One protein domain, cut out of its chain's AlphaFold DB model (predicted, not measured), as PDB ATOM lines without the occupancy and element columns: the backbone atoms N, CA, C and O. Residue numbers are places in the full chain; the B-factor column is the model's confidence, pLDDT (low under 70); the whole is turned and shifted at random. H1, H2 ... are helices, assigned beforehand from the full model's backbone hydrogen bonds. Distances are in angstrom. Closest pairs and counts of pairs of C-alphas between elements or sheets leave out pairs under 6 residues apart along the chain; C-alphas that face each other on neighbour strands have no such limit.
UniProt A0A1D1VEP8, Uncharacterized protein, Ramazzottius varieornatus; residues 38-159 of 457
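AT A GLANCE: This is residues 38 to 159 of the 457 residues of an uncharacterized protein of Ramazzottius varieornatus (UniProt A0A1D1VEP8). Look for a long hairpin of two helices, H4 and H5, side by side, with the shorter hairpin H2 and H3 along one side of it; H2, H4 and H5 form a three-helix bundle. H1 packs on H2 at one end of the body, and at the other end residues 151 to 159 of H6 stick out. The printed part has 122 residues, with six named helices, H1 to H6 in chain order, and no named strand: all helix. It is compact, with a radius of gyration of the C-alphas of 15.4 A and spans of 48 by 33 by 24 A.

HOW THE PARTS SIT: Begin at H5, residues 120 to 144, which touches H4, residues 91 to 114, at C-alphas 130 and 104, 5.7 A apart and their closest; this hairpin has a shallow tilt of 18 degrees, opposite ways. H2, residues 58 to 70, is close but not clearly touching to H5, the closest C-alphas, 70 and 127, being 7.2 A apart. With residues 58 to 63 alone, H2 touches H3, residues 76 to 85, in a second hairpin; their closest C-alphas, 59 and 79, are 5.6 A apart. H1, residues 38 to 47, touches H2 at a steep tilt of 57 degrees, closest at C-alphas 41 and 68, 5.7 A apart. H6, residues 147 to 159, touches no helix. Every O i to N i+4 pair is within hydrogen-bond range in H1, H2, H3, H5 and H6, and 18 of 20 in H4.

IN THESE COORDINATES: Find C-alpha 120 at (-9.065, -59.149, 1.934); from there H5 runs 36.1 A to C-alpha 144 at (13.699, -39.878, 22.240). H4 measures 34.5 A. H6 ends at C-alpha 159, (16.650, -57.257, 38.082).

THE WHOLE: The C-alphas of His 117 and Glu 148, the two farthest apart, are 48.5 A apart. The printed part has no cut and no long link. Mean pLDDT of the printed part is 77.0; residues 38 to 49, 88 to 94 and 153 to 159 are among those under 70.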
ATOM      1  N   GLU A  38     -14.937 -65.442  19.387       56.09
ATOM      2  CA  GLU A  38     -15.886 -64.853  18.437       56.09
ATOM      3  C   GLU A  38     -16.744 -63.750  19.062       56.09
ATOM      4  O   GLU A  38     -16.995 -62.745  18.407       56.09
ATOM      5  N   TYR A  39     -17.151 -63.886  20.328       57.62
ATOM      6  CA  TYR A  39     -17.859 -62.834  21.056       57.62
ATOM      7  C   TYR A  39     -16.938 -61.653  21.377       57.62
ATOM      8  O   TYR A  39     -17.340 -60.508  21.206       57.62
ATOM      9  N   ILE A  40     -15.680 -61.905  21.760       61.56
ATOM     10  CA  ILE A  40     -14.670 -60.843  21.948       61.56
ATOM     11  C   ILE A  40     -14.415 -60.123  20.623       61.56
ATOM     12  O   ILE A  40     -14.380 -58.894  20.583       61.56
ATOM     13  N   TRP A  41     -14.306 -60.882  19.529       63.41
ATOM     14  CA  TRP A  41     -14.179 -60.346  18.180       63.41
ATOM     15  C   TRP A  41     -15.380 -59.500  17.783       63.41
ATOM     16  O   TRP A  41     -15.229 -58.352  17.376       63.41
ATOM     17  N   TRP A  42     -16.584 -60.021  17.983       61.88
ATOM     18  CA  TRP A  42     -17.820 -59.327  17.672       61.88
ATOM     19  C   TRP A  42     -18.001 -58.066  18.526       61.88
ATOM     20  O   TRP A  42     -18.318 -57.005  17.994       61.88
ATOM     21  N   CYS A  43     -17.710 -58.121  19.828       61.25
ATOM     22  CA  CYS A  43     -17.730 -56.953  20.703       61.25
ATOM     23  C   CYS A  43     -16.692 -55.915  20.282       61.25
ATOM     24  O   CYS A  43     -17.043 -54.745  20.196       61.25
ATOM     25  N   ALA A  44     -15.457 -56.299  19.959       62.91
ATOM     26  CA  ALA A  44     -14.425 -55.364  19.506       62.91
ATOM     27  C   ALA A  44     -14.743 -54.750  18.129       62.91
ATOM     28  O   ALA A  44     -14.499 -53.565  17.906       62.91
ATOM     29  N   VAL A  45     -15.330 -55.526  17.215       63.75
ATOM     30  CA  VAL A  45     -15.620 -55.100  15.837       63.75
ATOM     31  C   VAL A  45     -16.932 -54.320  15.725       63.75
ATOM     32  O   VAL A  45     -17.001 -53.345  14.978       63.75
ATOM     33  N   TYR A  46     -17.971 -54.669  16.483       58.47
ATOM     34  CA  TYR A  46     -19.293 -54.041  16.365       58.47
ATOM     35  C   TYR A  46     -19.594 -53.043  17.484       58.47
ATOM     36  O   TYR A  46     -20.088 -51.955  17.201       58.47
ATOM     37  N   HIS A  47     -19.205 -53.335  18.726       62.47
ATOM     38  CA  HIS A  47     -19.461 -52.472  19.895       62.47
ATOM     39  C   HIS A  47     -18.236 -51.719  20.409       62.47
ATOM     40  O   HIS A  47     -18.364 -50.872  21.285       62.47
ATOM     41  N   GLY A  48     -17.073 -52.051  19.853       63.66
ATOM     42  CA  GLY A  48     -15.741 -51.824  20.371       63.66
ATOM     43  C   GLY A  48     -15.475 -50.472  20.988       63.66
ATOM     44  O   GLY A  48     -16.004 -49.442  20.570       63.66
ATOM     45  N   VAL A  49     -14.568 -50.551  21.950       65.00
ATOM     46  CA  VAL A  49     -14.059 -49.465  22.768       65.00
ATOM     47  C   VAL A  49     -13.685 -48.279  21.873       65.00
ATOM     48  O   VAL A  49     -12.903 -48.467  20.936       65.00
ATOM     49  N   PRO A  50     -14.249 -47.082  22.111       72.94
ATOM     50  CA  PRO A  50     -13.843 -45.894  21.379       72.94
ATOM     51  C   PRO A  50     -12.348 -45.672  21.611       72.94
ATOM     52  O   PRO A  50     -11.879 -45.705  22.751       72.94
ATOM     53  N   LEU A  51     -11.607 -45.496  20.521       80.62
ATOM     54  CA  LEU A  51     -10.209 -45.103  20.579       80.62
ATOM     55  C   LEU A  51     -10.163 -43.576  20.587       80.62
ATOM     56  O   LEU A  51     -10.733 -42.938  19.707       80.62
ATOM     57  N   SER A  52      -9.499 -43.003  21.583       82.56
ATOM     58  CA  SER A  52      -9.192 -41.575  21.637       82.56
ATOM     59  C   SER A  52      -7.684 -41.404  21.723       82.56
ATOM     60  O   SER A  52      -7.019 -42.198  22.388       82.56
ATOM     61  N   ALA A  53      -7.149 -40.377  21.062       81.31
ATOM     62  CA  ALA A  53      -5.725 -40.055  21.135       81.31
ATOM     63  C   ALA A  53      -5.317 -39.604  22.550       81.31
ATOM     64  O   ALA A  53      -4.166 -39.791  22.935       81.31
ATOM     65  N   ASP A  54      -6.271 -39.075  23.322       79.81
ATOM     66  CA  ASP A  54      -6.071 -38.614  24.701       79.81
ATOM     67  C   ASP A  54      -6.231 -39.738  25.742       79.81
ATOM     68  O   ASP A  54      -6.155 -39.501  26.947       79.81
ATOM     69  N   ASP A  55      -6.512 -40.966  25.303       80.94
ATOM     70  CA  ASP A  55      -6.710 -42.097  26.200       80.94
ATOM     71  C   ASP A  55      -5.357 -42.659  26.674       80.94
ATOM     72  O   ASP A  55      -4.575 -43.136  25.848       80.94
ATOM     73  N   PRO A  56      -5.074 -42.700  27.991       77.38
ATOM     74  CA  PRO A  56      -3.817 -43.246  28.509       77.38
ATOM     75  C   PRO A  56      -3.647 -44.746  28.228       77.38
ATOM     76  O   PRO A  56      -2.539 -45.266  28.308       77.38
ATOM     77  N   ALA A  57      -4.732 -45.454  27.899       81.94
ATOM     78  CA  ALA A  57      -4.712 -46.858  27.502       81.94
ATOM     79  C   ALA A  57      -4.827 -47.053  25.978       81.94
ATOM     80  O   ALA A  57      -5.105 -48.170  25.525       81.94
ATOM     81  N   PHE A  58      -4.633 -46.000  25.175       85.88
ATOM     82  CA  PHE A  58      -4.796 -46.025  23.720       85.88
ATOM     83  C   PHE A  58      -4.027 -47.173  23.053       85.88
ATOM     84  O   PHE A  58      -4.634 -47.987  22.353       85.88
ATOM     85  N   TYR A  59      -2.720 -47.300  23.304       84.25
ATOM     86  CA  TYR A  59      -1.893 -48.313  22.637       84.25
ATOM     87  C   TYR A  59      -2.247 -49.736  23.061       84.25
ATOM     88  O   TYR A  59      -2.175 -50.658  22.250       84.25
ATOM     89  N   HIS A  60      -2.705 -49.918  24.300       85.75
ATOM     90  CA  HIS A  60      -3.188 -51.213  24.770       85.75
ATOM     91  C   HIS A  60      -4.497 -51.603  24.064       85.75
ATOM     92  O   HIS A  60      -4.639 -52.716  23.558       85.75
ATOM     93  N   LYS A  61      -5.436 -50.657  23.934       84.88
ATOM     94  CA  LYS A  61      -6.696 -50.862  23.200       84.88
ATOM     95  C   LYS A  61      -6.458 -51.107  21.709       84.88
ATOM     96  O   LYS A  61      -7.088 -51.992  21.132       84.88
ATOM     97  N   ALA A  62      -5.531 -50.373  21.096       85.25
ATOM     98  CA  ALA A  62      -5.130 -50.566  19.704       85.25
ATOM     99  C   ALA A  62      -4.490 -51.947  19.481       85.25
ATOM    100  O   ALA A  62      -4.826 -52.621  18.508       85.25
ATOM    101  N   ALA A  63      -3.636 -52.405  20.403       86.94
ATOM    102  CA  ALA A  63      -3.027 -53.733  20.355       86.94
ATOM    103  C   ALA A  63      -4.067 -54.855  20.432       86.94
ATOM    104  O   ALA A  63      -4.031 -55.778  19.620       86.94
ATOM    105  N   ILE A  64      -5.032 -54.755  21.353       84.12
ATOM    106  CA  ILE A  64      -6.144 -55.713  21.442       84.12
ATOM    107  C   ILE A  64      -6.938 -55.722  20.135       84.12
ATOM    108  O   ILE A  64      -7.248 -56.786  19.606       84.12
ATOM    109  N   LEU A  65      -7.246 -54.545  19.586       83.38
ATOM    110  CA  LEU A  65      -8.019 -54.433  18.356       83.38
ATOM    111  C   LEU A  65      -7.287 -55.063  17.159       83.38
ATOM    112  O   LEU A  65      -7.905 -55.779  16.376       83.38
ATOM    113  N   LEU A  66      -5.972 -54.858  17.044       85.44
ATOM    114  CA  LEU A  66      -5.128 -55.487  16.022       85.44
ATOM    115  C   LEU A  66      -5.031 -57.004  16.194       85.44
ATOM    116  O   LEU A  66      -5.162 -57.738  15.210       85.44
ATOM    117  N   ALA A  67      -4.870 -57.482  17.427       85.75
ATOM    118  CA  ALA A  67      -4.821 -58.909  17.726       85.75
ATOM    119  C   ALA A  67      -6.138 -59.589  17.351       85.75
ATOM    120  O   ALA A  67      -6.149 -60.645  16.726       85.75
ATOM    121  N   VAL A  68      -7.257 -58.946  17.670       82.00
ATOM    122  CA  VAL A  68      -8.588 -59.457  17.367       82.00
ATOM    123  C   VAL A  68      -8.875 -59.409  15.866       82.00
ATOM    124  O   VAL A  68      -9.329 -60.395  15.294       82.00
ATOM    125  N   MET A  69      -8.613 -58.287  15.199       81.31
ATOM    126  CA  MET A  69      -9.018 -58.105  13.804       81.31
ATOM    127  C   MET A  69      -8.068 -58.769  12.810       81.31
ATOM    128  O   MET A  69      -8.529 -59.330  11.820       81.31
ATOM    129  N   ALA A  70      -6.763 -58.692  13.056       83.38
ATOM    130  CA  ALA A  70      -5.733 -59.150  12.131       83.38
ATOM    131  C   ALA A  70      -4.929 -60.350  12.648       83.38
ATOM    132  O   ALA A  70      -4.090 -60.865  11.913       83.38
ATOM    133  N   GLY A  71      -5.151 -60.797  13.889       83.44
ATOM    134  CA  GLY A  71      -4.324 -61.838  14.506       83.44
ATOM    135  C   GLY A  71      -2.915 -61.357  14.866       83.44
ATOM    136  O   GLY A  71      -2.037 -62.183  15.090       83.44
ATOM    137  N   ILE A  72      -2.678 -60.039  14.892       85.62
ATOM    138  CA  ILE A  72      -1.353 -59.458  15.130       85.62
ATOM    139  C   ILE A  72      -1.246 -59.012  16.585       85.62
ATOM    140  O   ILE A  72      -1.907 -58.064  17.000       85.62
ATOM    141  N   SER A  73      -0.384 -59.670  17.356       85.56
ATOM    142  CA  SER A  73      -0.054 -59.262  18.721       85.56
ATOM    143  C   SER A  73       1.115 -58.279  18.728       85.56
ATOM    144  O   SER A  73       2.193 -58.595  18.222       85.56
ATOM    145  N   LEU A  74       0.927 -57.116  19.352       82.44
ATOM    146  CA  LEU A  74       2.042 -56.245  19.724       82.44
ATOM    147  C   LEU A  74       2.675 -56.763  21.025       82.44
ATOM    148  O   LEU A  74       1.929 -57.126  21.938       82.44
ATOM    149  N   PRO A  75       4.014 -56.798  21.139       82.81
ATOM    150  CA  PRO A  75       4.667 -57.162  22.389       82.81
ATOM    151  C   PRO A  75       4.254 -56.228  23.533       82.81
ATOM    152  O   PRO A  75       4.177 -55.012  23.352       82.81
ATOM    153  N   GLU A  76       4.028 -56.783  24.724       80.12
ATOM    154  CA  GLU A  76       3.511 -56.026  25.873       80.12
ATOM    155  C   GLU A  76       4.438 -54.865  26.265       80.12
ATOM    156  O   GLU A  76       3.974 -53.737  26.439       80.12
ATOM    157  N   PHE A  77       5.755 -55.092  26.244       79.94
ATOM    158  CA  PHE A  77       6.751 -54.058  26.532       79.94
ATOM    159  C   PHE A  77       6.675 -52.861  25.565       79.94
ATOM    160  O   PHE A  77       6.906 -51.729  25.975       79.94
ATOM    161  N   VAL A  78       6.312 -53.078  24.291       82.19
ATOM    162  CA  VAL A  78       6.139 -51.992  23.307       82.19
ATOM    163  C   VAL A  78       4.973 -51.111  23.731       82.19
ATOM    164  O   VAL A  78       5.096 -49.889  23.767       82.19
ATOM    165  N   THR A  79       3.845 -51.726  24.094       83.31
ATOM    166  CA  THR A  79       2.669 -50.982  24.559       83.31
ATOM    167  C   THR A  79       2.930 -50.265  25.880       83.31
ATOM    168  O   THR A  79       2.437 -49.158  26.082       83.31
ATOM    169  N   GLU A  80       3.741 -50.856  26.756       81.38
ATOM    170  CA  GLU A  80       4.112 -50.274  28.038       81.38
ATOM    171  C   GLU A  80       5.032 -49.062  27.871       81.38
ATOM    172  O   GLU A  80       4.754 -48.011  28.452       81.38
ATOM    173  N   ILE A  81       6.069 -49.171  27.032       82.38
ATOM    174  CA  ILE A  81       6.954 -48.051  26.692       82.38
ATOM    175  C   ILE A  81       6.122 -46.921  26.102       82.38
ATOM    176  O   ILE A  81       6.170 -45.809  26.624       82.38
ATOM    177  N   LEU A  82       5.310 -47.210  25.081       82.44
ATOM    178  CA  LEU A  82       4.466 -46.210  24.434       82.44
ATOM    179  C   LEU A  82       3.544 -45.513  25.440       82.44
ATOM    180  O   LEU A  82       3.522 -44.291  25.467       82.44
ATOM    181  N   ASN A  83       2.845 -46.243  26.315       81.94
ATOM    182  CA  ASN A  83       1.947 -45.629  27.300       81.94
ATOM    183  C   ASN A  83       2.689 -44.816  28.380       81.94
ATOM    184  O   ASN A  83       2.174 -43.793  28.824       81.94
ATOM    185  N   LYS A  84       3.877 -45.255  28.821       81.56
ATOM    186  CA  LYS A  84       4.634 -44.590  29.897       81.56
ATOM    187  C   LYS A  84       5.386 -43.352  29.426       81.56
ATOM    188  O   LYS A  84       5.426 -42.359  30.145       81.56
ATOM    189  N   THR A  85       5.992 -43.419  28.244       74.81
ATOM    190  CA  THR A  85       6.892 -42.367  27.749       74.81
ATOM    191  C   THR A  85       6.199 -41.362  26.843       74.81
ATOM    192  O   THR A  85       6.653 -40.226  26.766       74.81
ATOM    193  N   LEU A  86       5.070 -41.682  26.190       71.25
ATOM    194  CA  LEU A  86       4.375 -40.657  25.396       71.25
ATOM    195  C   LEU A  86       4.019 -39.394  26.191       71.25
ATOM    196  O   LEU A  86       4.230 -38.311  25.647       71.25
ATOM    197  N   PRO A  87       3.489 -39.501  27.427       70.75
ATOM    198  CA  PRO A  87       3.104 -38.331  28.208       70.75
ATOM    199  C   PRO A  87       4.285 -37.457  28.650       70.75
ATOM    200  O   PRO A  87       4.077 -36.281  28.940       70.75
ATOM    201  N   SER A  88       5.500 -38.013  28.737       68.06
ATOM    202  CA  SER A  88       6.690 -37.305  29.230       68.06
ATOM    203  C   SER A  88       7.513 -36.637  28.126       68.06
ATOM    204  O   SER A  88       8.272 -35.711  28.410       68.06
ATOM    205  N   VAL A  89       7.367 -37.069  26.870       66.50
ATOM    206  CA  VAL A  89       8.093 -36.474  25.744       66.50
ATOM    207  C   VAL A  89       7.539 -35.077  25.424       66.50
ATOM    208  O   VAL A  89       6.332 -34.845  25.429       66.50
ATOM    209  N   THR A  90       8.452 -34.138  25.165       55.66
ATOM    210  CA  THR A  90       8.234 -32.685  25.072       55.66
ATOM    211  C   THR A  90       7.044 -32.243  24.206       55.66
ATOM    212  O   THR A  90       6.660 -32.874  23.221       55.66
ATOM    213  N   SER A  91       6.487 -31.079  24.549       63.03
ATOM    214  CA  SER A  91       5.282 -30.473  23.959       63.03
ATOM    215  C   SER A  91       5.312 -30.233  22.443       63.03
ATOM    216  O   SER A  91       4.256 -30.039  21.855       63.03
ATOM    217  N   SER A  92       6.475 -30.252  21.785       60.72
ATOM    218  CA  SER A  92       6.571 -30.163  20.320       60.72
ATOM    219  C   SER A  92       6.346 -31.507  19.620       60.72
ATOM    220  O   SER A  92       5.860 -31.545  18.493       60.72
ATOM    221  N   LEU A  93       6.659 -32.622  20.287       62.69
ATOM    222  CA  LEU A  93       6.390 -33.974  19.794       62.69
ATOM    223  C   LEU A  93       4.938 -34.393  20.042       62.69
ATOM    224  O   LEU A  93       4.447 -35.292  19.361       62.69
ATOM    225  N   SER A  94       4.234 -33.738  20.969       68.38
ATOM    226  CA  SER A  94       2.849 -34.078  21.299       68.38
ATOM    227  C   SER A  94       1.879 -33.799  20.147       68.38
ATOM    228  O   SER A  94       0.988 -34.608  19.910       68.38
ATOM    229  N   GLU A  95       2.069 -32.720  19.380       71.38
ATOM    230  CA  GLU A  95       1.162 -32.363  18.281       71.38
ATOM    231  C   GLU A  95       1.319 -33.304  17.079       71.38
ATOM    232  O   GLU A  95       0.331 -33.866  16.607       71.38
ATOM    233  N   ALA A  96       2.562 -33.582  16.668       69.12
ATOM    234  CA  ALA A  96       2.852 -34.565  15.624       69.12
ATOM    235  C   ALA A  96       2.409 -35.982  16.032       69.12
ATOM    236  O   ALA A  96       1.852 -36.723  15.227       69.12
ATOM    237  N   ARG A  97       2.596 -36.372  17.300       72.06
ATOM    238  CA  ARG A  97       2.129 -37.675  17.801       72.06
ATOM    239  C   ARG A  97       0.613 -37.754  17.885       72.06
ATOM    240  O   ARG A  97       0.064 -38.806  17.569       72.06
ATOM    241  N   ARG A  98      -0.069 -36.670  18.262       79.50
ATOM    242  CA  ARG A  98      -1.534 -36.602  18.231       79.50
ATOM    243  C   ARG A  98      -2.044 -36.792  16.806       79.50
ATOM    244  O   ARG A  98      -2.941 -37.601  16.607       79.50
ATOM    245  N   GLU A  99      -1.432 -36.134  15.825       79.50
ATOM    246  CA  GLU A  99      -1.792 -36.292  14.412       79.50
ATOM    247  C   GLU A  99      -1.609 -37.742  13.929       79.50
ATOM    248  O   GLU A  99      -2.518 -38.318  13.329       79.50
ATOM    249  N   ILE A 100      -0.485 -38.386  14.268       77.81
ATOM    250  CA  ILE A 100      -0.255 -39.793  13.904       77.81
ATOM    251  C   ILE A 100      -1.233 -40.723  14.648       77.81
ATOM    252  O   ILE A 100      -1.751 -41.670  14.056       77.81
ATOM    253  N   ASN A 101      -1.541 -40.454  15.922       83.12
ATOM    254  CA  ASN A 101      -2.529 -41.221  16.684       83.12
ATOM    255  C   ASN A 101      -3.928 -41.092  16.070       83.12
ATOM    256  O   ASN A 101      -4.620 -42.097  15.921       83.12
ATOM    257  N   GLU A 102      -4.336 -39.896  15.648       85.25
ATOM    258  CA  GLU A 102      -5.591 -39.684  14.925       85.25
ATOM    259  C   GLU A 102      -5.618 -40.432  13.586       85.25
ATOM    260  O   GLU A 102      -6.649 -40.999  13.212       85.25
ATOM    261  N   GLU A 103      -4.490 -40.494  12.874       85.31
ATOM    262  CA  GLU A 103      -4.385 -41.279  11.647       85.31
ATOM    263  C   GLU A 103      -4.511 -42.785  11.920       85.31
ATOM    264  O   GLU A 103      -5.255 -43.477  11.217       85.31
ATOM    265  N   ILE A 104      -3.867 -43.294  12.976       87.00
ATOM    266  CA  ILE A 104      -3.998 -44.688  13.420       87.00
ATOM    267  C   ILE A 104      -5.445 -44.998  13.806       87.00
ATOM    268  O   ILE A 104      -5.979 -46.011  13.356       87.00
ATOM    269  N   ILE A 105      -6.101 -44.127  14.580       87.75
ATOM    270  CA  ILE A 105      -7.511 -44.268  14.972       87.75
ATOM    271  C   ILE A 105      -8.388 -44.349  13.727       87.75
ATOM    272  O   ILE A 105      -9.143 -45.306  13.562       87.75
ATOM    273  N   ARG A 106      -8.244 -43.389  12.805       88.38
ATOM    274  CA  ARG A 106      -9.036 -43.333  11.572       88.38
ATOM    275  C   ARG A 106      -8.843 -44.590  10.729       88.38
ATOM    276  O   ARG A 106      -9.817 -45.125  10.197       88.38
ATOM    277  N   LYS A 107      -7.609 -45.085  10.602       87.25
ATOM    278  CA  LYS A 107      -7.315 -46.312   9.852       87.25
ATOM    279  C   LYS A 107      -7.867 -47.543  10.556       87.25
ATOM    280  O   LYS A 107      -8.549 -48.322   9.901       87.25
ATOM    281  N   LEU A 108      -7.671 -47.696  11.863       84.88
ATOM    282  CA  LEU A 108      -8.235 -48.804  12.643       84.88
ATOM    283  C   LEU A 108      -9.764 -48.833  12.579       84.88
ATOM    284  O   LEU A 108     -10.348 -49.897  12.384       84.88
ATOM    285  N   GLU A 109     -10.420 -47.678  12.661       85.50
ATOM    286  CA  GLU A 109     -11.863 -47.576  12.462       85.50
ATOM    287  C   GLU A 109     -12.281 -47.968  11.046       85.50
ATOM    288  O   GLU A 109     -13.274 -48.677  10.874       85.50
ATOM    289  N   THR A 110     -11.533 -47.547  10.025       84.50
ATOM    290  CA  THR A 110     -11.781 -47.978   8.649       84.50
ATOM    291  C   THR A 110     -11.635 -49.491   8.525       84.50
ATOM    292  O   THR A 110     -12.547 -50.134   8.011       84.50
ATOM    293  N   VAL A 111     -10.560 -50.085   9.058       81.94
ATOM    294  CA  VAL A 111     -10.356 -51.544   9.078       81.94
ATOM    295  C   VAL A 111     -11.523 -52.228   9.798       81.94
ATOM    296  O   VAL A 111     -12.035 -53.233   9.313       81.94
ATOM    297  N   ARG A 112     -12.013 -51.654  10.902       79.06
ATOM    298  CA  ARG A 112     -13.137 -52.184  11.684       79.06
ATOM    299  C   ARG A 112     -14.449 -52.161  10.899       79.06
ATOM    300  O   ARG A 112     -15.152 -53.165  10.862       79.06
ATOM    301  N   ARG A 113     -14.753 -51.061  10.202       80.62
ATOM    302  CA  ARG A 113     -15.916 -50.959   9.295       80.62
ATOM    303  C   ARG A 113     -15.789 -51.893   8.090       80.62
ATOM    304  O   ARG A 113     -16.789 -52.332   7.531       80.62
ATOM    305  N   MET A 114     -14.558 -52.172   7.676       77.38
ATOM    306  CA  MET A 114     -14.230 -53.000   6.521       77.38
ATOM    307  C   MET A 114     -14.177 -54.492   6.836       77.38
ATOM    308  O   MET A 114     -14.397 -55.290   5.926       77.38
ATOM    309  N   ALA A 115     -13.962 -54.882   8.092       70.69
ATOM    310  CA  ALA A 115     -13.900 -56.278   8.521       70.69
ATOM    311  C   ALA A 115     -15.151 -57.087   8.121       70.69
ATOM    312  O   ALA A 115     -15.059 -58.289   7.892       70.69
ATOM    313  N   SER A 116     -16.306 -56.432   7.965       70.06
ATOM    314  CA  SER A 116     -17.555 -57.067   7.540       70.06
ATOM    315  C   SER A 116     -17.773 -57.128   6.020       70.06
ATOM    316  O   SER A 116     -18.558 -57.960   5.559       70.06
ATOM    317  N   HIS A 117     -17.130 -56.267   5.217       70.12
ATOM    318  CA  HIS A 117     -17.536 -56.041   3.816       70.12
ATOM    319  C   HIS A 117     -16.399 -55.826   2.803       70.12
ATOM    320  O   HIS A 117     -16.667 -55.706   1.605       70.12
ATOM    321  N   ALA A 118     -15.142 -55.752   3.232       67.00
ATOM    322  CA  ALA A 118     -14.042 -55.373   2.356       67.00
ATOM    323  C   ALA A 118     -13.336 -56.536   1.666       67.00
ATOM    324  O   ALA A 118     -13.336 -57.681   2.117       67.00
ATOM    325  N   SER A 119     -12.642 -56.198   0.575       80.19
ATOM    326  CA  SER A 119     -11.685 -57.112  -0.034       80.19
ATOM    327  C   SER A 119     -10.552 -57.414   0.956       80.19
ATOM    328  O   SER A 119      -9.998 -56.499   1.574       80.19
ATOM    329  N   ARG A 120     -10.176 -58.696   1.075       80.94
ATOM    330  CA  ARG A 120      -9.065 -59.149   1.934       80.94
ATOM    331  C   ARG A 120      -7.769 -58.368   1.675       80.94
ATOM    332  O   ARG A 120      -7.022 -58.099   2.605       80.94
ATOM    333  N   ARG A 121      -7.534 -57.958   0.421       84.94
ATOM    334  CA  ARG A 121      -6.359 -57.171   0.018       84.94
ATOM    335  C   ARG A 121      -6.359 -55.776   0.638       84.94
ATOM    336  O   ARG A 121      -5.343 -55.355   1.174       84.94
ATOM    337  N   THR A 122      -7.481 -55.059   0.576       83.75
ATOM    338  CA  THR A 122      -7.563 -53.706   1.149       83.75
ATOM    339  C   THR A 122      -7.484 -53.741   2.670       83.75
ATOM    340  O   THR A 122      -6.851 -52.877   3.262       83.75
ATOM    341  N   PHE A 123      -8.072 -54.767   3.293       84.25
ATOM    342  CA  PHE A 123      -7.927 -55.009   4.726       84.25
ATOM    343  C   PHE A 123      -6.451 -55.179   5.115       84.25
ATOM    344  O   PHE A 123      -5.961 -54.444   5.963       84.25
ATOM    345  N   ALA A 124      -5.726 -56.073   4.432       84.31
ATOM    346  CA  ALA A 124      -4.313 -56.325   4.711       84.31
ATOM    347  C   ALA A 124      -3.429 -55.076   4.533       84.31
ATOM    348  O   ALA A 124      -2.553 -54.831   5.358       84.31
ATOM    349  N   LEU A 125      -3.680 -54.265   3.497       89.44
ATOM    350  CA  LEU A 125      -2.945 -53.014   3.270       89.44
ATOM    351  C   LEU A 125      -3.162 -52.008   4.404       89.44
ATOM    352  O   LEU A 125      -2.195 -51.479   4.941       89.44
ATOM    353  N   LEU A 126      -4.410 -51.791   4.819       87.69
ATOM    354  CA  LEU A 126      -4.710 -50.876   5.919       87.69
ATOM    355  C   LEU A 126      -4.121 -51.363   7.248       87.69
ATOM    356  O   LEU A 126      -3.603 -50.560   8.019       87.69
ATOM    357  N   THR A 127      -4.155 -52.671   7.512       87.50
ATOM    358  CA  THR A 127      -3.479 -53.251   8.677       87.50
ATOM    359  C   THR A 127      -1.972 -52.998   8.627       87.50
ATOM    360  O   THR A 127      -1.398 -52.585   9.632       87.50
ATOM    361  N   ALA A 128      -1.329 -53.192   7.472       88.12
ATOM    362  CA  ALA A 128       0.099 -52.928   7.310       88.12
ATOM    363  C   ALA A 128       0.444 -51.445   7.529       88.12
ATOM    364  O   ALA A 128       1.434 -51.137   8.193       88.12
ATOM    365  N   GLU A 129      -0.389 -50.521   7.042       89.81
ATOM    366  CA  GLU A 129      -0.220 -49.085   7.289       89.81
ATOM    367  C   GLU A 129      -0.331 -48.732   8.776       89.81
ATOM    368  O   GLU A 129       0.480 -47.957   9.281       89.81
ATOM    369  N   VAL A 130      -1.299 -49.318   9.492       89.06
ATOM    370  CA  VAL A 130      -1.446 -49.125  10.944       89.06
ATOM    371  C   VAL A 130      -0.219 -49.645  11.689       89.06
ATOM    372  O   VAL A 130       0.322 -48.940  12.539       89.06
ATOM    373  N   MET A 131       0.250 -50.849  11.354       87.12
ATOM    374  CA  MET A 131       1.449 -51.422  11.972       87.12
ATOM    375  C   MET A 131       2.676 -50.551  11.708       87.12
ATOM    376  O   MET A 131       3.439 -50.273  12.628       87.12
ATOM    377  N   THR A 132       2.840 -50.065  10.478       88.00
ATOM    378  CA  THR A 132       3.957 -49.188  10.104       88.00
ATOM    379  C   THR A 132       3.931 -47.884  10.899       88.00
ATOM    380  O   THR A 132       4.963 -47.458  11.410       88.00
ATOM    381  N   ALA A 133       2.755 -47.269  11.060       87.38
ATOM    382  CA  ALA A 133       2.602 -46.058  11.861       87.38
ATOM    383  C   ALA A 133       2.927 -46.303  13.345       87.38
ATOM    384  O   ALA A 133       3.658 -45.519  13.945       87.38
ATOM    385  N   LEU A 134       2.459 -47.416  13.920       85.06
ATOM    386  CA  LEU A 134       2.761 -47.790  15.306       85.06
ATOM    387  C   LEU A 134       4.254 -48.046  15.530       85.06
ATOM    388  O   LEU A 134       4.815 -47.544  16.501       85.06
ATOM    389  N   TYR A 135       4.909 -48.776  14.627       84.31
ATOM    390  CA  TYR A 135       6.349 -49.014  14.712       84.31
ATOM    391  C   TYR A 135       7.162 -47.738  14.548       84.31
ATOM    392  O   TYR A 135       8.170 -47.576  15.231       84.31
ATOM    393  N   LYS A 136       6.720 -46.821  13.683       85.81
ATOM    394  CA  LYS A 136       7.355 -45.513  13.540       85.81
ATOM    395  C   LYS A 136       7.271 -44.720  14.843       85.81
ATOM    396  O   LYS A 136       8.305 -44.281  15.327       85.81
ATOM    397  N   ILE A 137       6.086 -44.621  15.457       84.56
ATOM    398  CA  ILE A 137       5.938 -43.964  16.768       84.56
ATOM    399  C   ILE A 137       6.834 -44.641  17.800       84.56
ATOM    400  O   ILE A 137       7.523 -43.954  18.539       84.56
ATOM    401  N   PHE A 138       6.840 -45.971  17.857       84.25
ATOM    402  CA  PHE A 138       7.681 -46.699  18.799       84.25
ATOM    403  C   PHE A 138       9.165 -46.379  18.611       84.25
ATOM    404  O   PHE A 138       9.840 -46.075  19.588       84.25
ATOM    405  N   HIS A 139       9.663 -46.381  17.375       84.62
ATOM    406  CA  HIS A 139      11.044 -46.002  17.089       84.62
ATOM    407  C   HIS A 139      11.339 -44.553  17.472       84.62
ATOM    408  O   HIS A 139      12.354 -44.303  18.115       84.62
ATOM    409  N   ASP A 140      10.450 -43.619  17.135       83.44
ATOM    410  CA  ASP A 140      10.601 -42.203  17.476       83.44
ATOM    411  C   ASP A 140      10.562 -41.987  18.997       83.44
ATOM    412  O   ASP A 140      11.247 -41.116  19.529       83.44
ATOM    413  N   VAL A 141       9.761 -42.781  19.713       81.19
ATOM    414  CA  VAL A 141       9.691 -42.791  21.174       81.19
ATOM    415  C   VAL A 141      10.988 -43.315  21.755       81.19
ATOM    416  O   VAL A 141      11.619 -42.587  22.507       81.19
ATOM    417  N   VAL A 142      11.422 -44.512  21.369       82.12
ATOM    418  CA  VAL A 142      12.649 -45.125  21.886       82.12
ATOM    419  C   VAL A 142      13.873 -44.262  21.587       82.12
ATOM    420  O   VAL A 142      14.695 -44.071  22.470       82.12
ATOM    421  N   ALA A 143      13.959 -43.670  20.393       82.81
ATOM    422  CA  ALA A 143      15.041 -42.753  20.034       82.81
ATOM    423  C   ALA A 143      15.001 -41.421  20.806       82.81
ATOM    424  O   ALA A 143      15.998 -40.706  20.838       82.81
ATOM    425  N   SER A 144      13.851 -41.065  21.390       78.75
ATOM    426  CA  SER A 144      13.699 -39.878  22.240       78.75
ATOM    427  C   SER A 144      13.942 -40.150  23.724       78.75
ATOM    428  O   SER A 144      14.024 -39.193  24.493       78.75
ATOM    429  N   ILE A 145      14.034 -41.421  24.131       77.81
ATOM    430  CA  ILE A 145      14.382 -41.776  25.506       77.81
ATOM    431  C   ILE A 145      15.876 -41.476  25.676       77.81
ATOM    432  O   ILE A 145      16.675 -41.970  24.882       77.81
ATOM    433  N   PRO A 146      16.265 -40.658  26.667       79.06
ATOM    434  CA  PRO A 146      17.670 -40.395  26.935       79.06
ATOM    435  C   PRO A 146      18.371 -41.698  27.351       79.06
ATOM    436  O   PRO A 146      17.774 -42.535  28.038       79.06
ATOM    437  N   ASP A 147      19.623 -41.888  26.928       76.81
ATOM    438  CA  ASP A 147      20.365 -43.140  27.138       76.81
ATOM    439  C   ASP A 147      20.404 -43.541  28.627       76.81
ATOM    440  O   ASP A 147      20.339 -44.725  28.959       76.81
ATOM    441  N   GLU A 148      20.383 -42.563  29.538       78.44
ATOM    442  CA  GLU A 148      20.349 -42.773  30.987       78.44
ATOM    443  C   GLU A 148      19.065 -43.476  31.469       78.44
ATOM    444  O   GLU A 148      19.096 -44.296  32.393       78.44
ATOM    445  N   GLU A 149      17.914 -43.187  30.851       69.44
ATOM    446  CA  GLU A 149      16.650 -43.868  31.153       69.44
ATOM    447  C   GLU A 149      16.607 -45.272  30.543       69.44
ATOM    448  O   GLU A 149      16.030 -46.184  31.146       69.44
ATOM    449  N   ILE A 150      17.244 -45.481  29.387       67.38
ATOM    450  CA  ILE A 150      17.360 -46.803  28.755       67.38
ATOM    451  C   ILE A 150      18.241 -47.718  29.612       67.38
ATOM    452  O   ILE A 150      17.842 -48.848  29.901       67.38
ATOM    453  N   GLU A 151      19.394 -47.236  30.081       68.69
ATOM    454  CA  GLU A 151      20.279 -47.988  30.976       68.69
ATOM    455  C   GLU A 151      19.583 -48.355  32.289       68.69
ATOM    456  O   GLU A 151      19.655 -49.508  32.728       68.69
ATOM    457  N   LYS A 152      18.837 -47.413  32.881       70.50
ATOM    458  CA  LYS A 152      18.040 -47.661  34.088       70.50
ATOM    459  C   LYS A 152      16.929 -48.686  33.848       70.50
ATOM    460  O   LYS A 152      16.707 -49.571  34.665       70.50
ATOM    461  N   SER A 153      16.267 -48.617  32.696       59.97
ATOM    462  CA  SER A 153      15.215 -49.566  32.323       59.97
ATOM    463  C   SER A 153      15.778 -50.967  32.076       59.97
ATOM    464  O   SER A 153      15.199 -51.944  32.540       59.97
ATOM    465  N   MET A 154      16.921 -51.094  31.389       55.81
ATOM    466  CA  MET A 154      17.589 -52.386  31.176       55.81
ATOM    467  C   MET A 154      18.090 -53.001  32.485       55.81
ATOM    468  O   MET A 154      18.015 -54.220  32.657       55.81
ATOM    469  N   THR A 155      18.573 -52.184  33.421       63.91
ATOM    470  CA  THR A 155      18.966 -52.654  34.758       63.91
ATOM    471  C   THR A 155      17.748 -53.063  35.591       63.91
ATOM    472  O   THR A 155      17.749 -54.152  36.155       63.91
ATOM    473  N   ASP A 156      16.650 -52.306  35.572       57.72
ATOM    474  CA  ASP A 156      15.415 -52.686  36.275       57.72
ATOM    475  C   ASP A 156      14.737 -53.932  35.662       57.72
ATOM    476  O   ASP A 156      14.207 -54.779  36.388       57.72
ATOM    477  N   LEU A 157      14.777 -54.102  34.332       56.41
ATOM    478  CA  LEU A 157      14.271 -55.295  33.633       56.41
ATOM    479  C   LEU A 157      15.152 -56.524  33.889       56.41
ATOM    480  O   LEU A 157      14.631 -57.623  34.072       56.41
ATOM    481  N   THR A 158      16.476 -56.394  33.939       54.84
ATOM    482  CA  THR A 158      17.343 -57.533  34.295       54.84
ATOM    483  C   THR A 158      17.151 -57.943  35.758       54.84
ATOM    484  O   THR A 158      17.072 -59.138  36.047       54.84
ATOM    485  N   VAL A 159      16.934 -56.986  36.664       53.47
ATOM    486  CA  VAL A 159      16.650 -57.257  38.082       53.47
ATOM    487  C   VAL A 159      15.274 -57.904  38.293       53.47
ATOM    488  O   VAL A 159      15.182 -58.860  39.055       53.47
TER     489      VAL A 159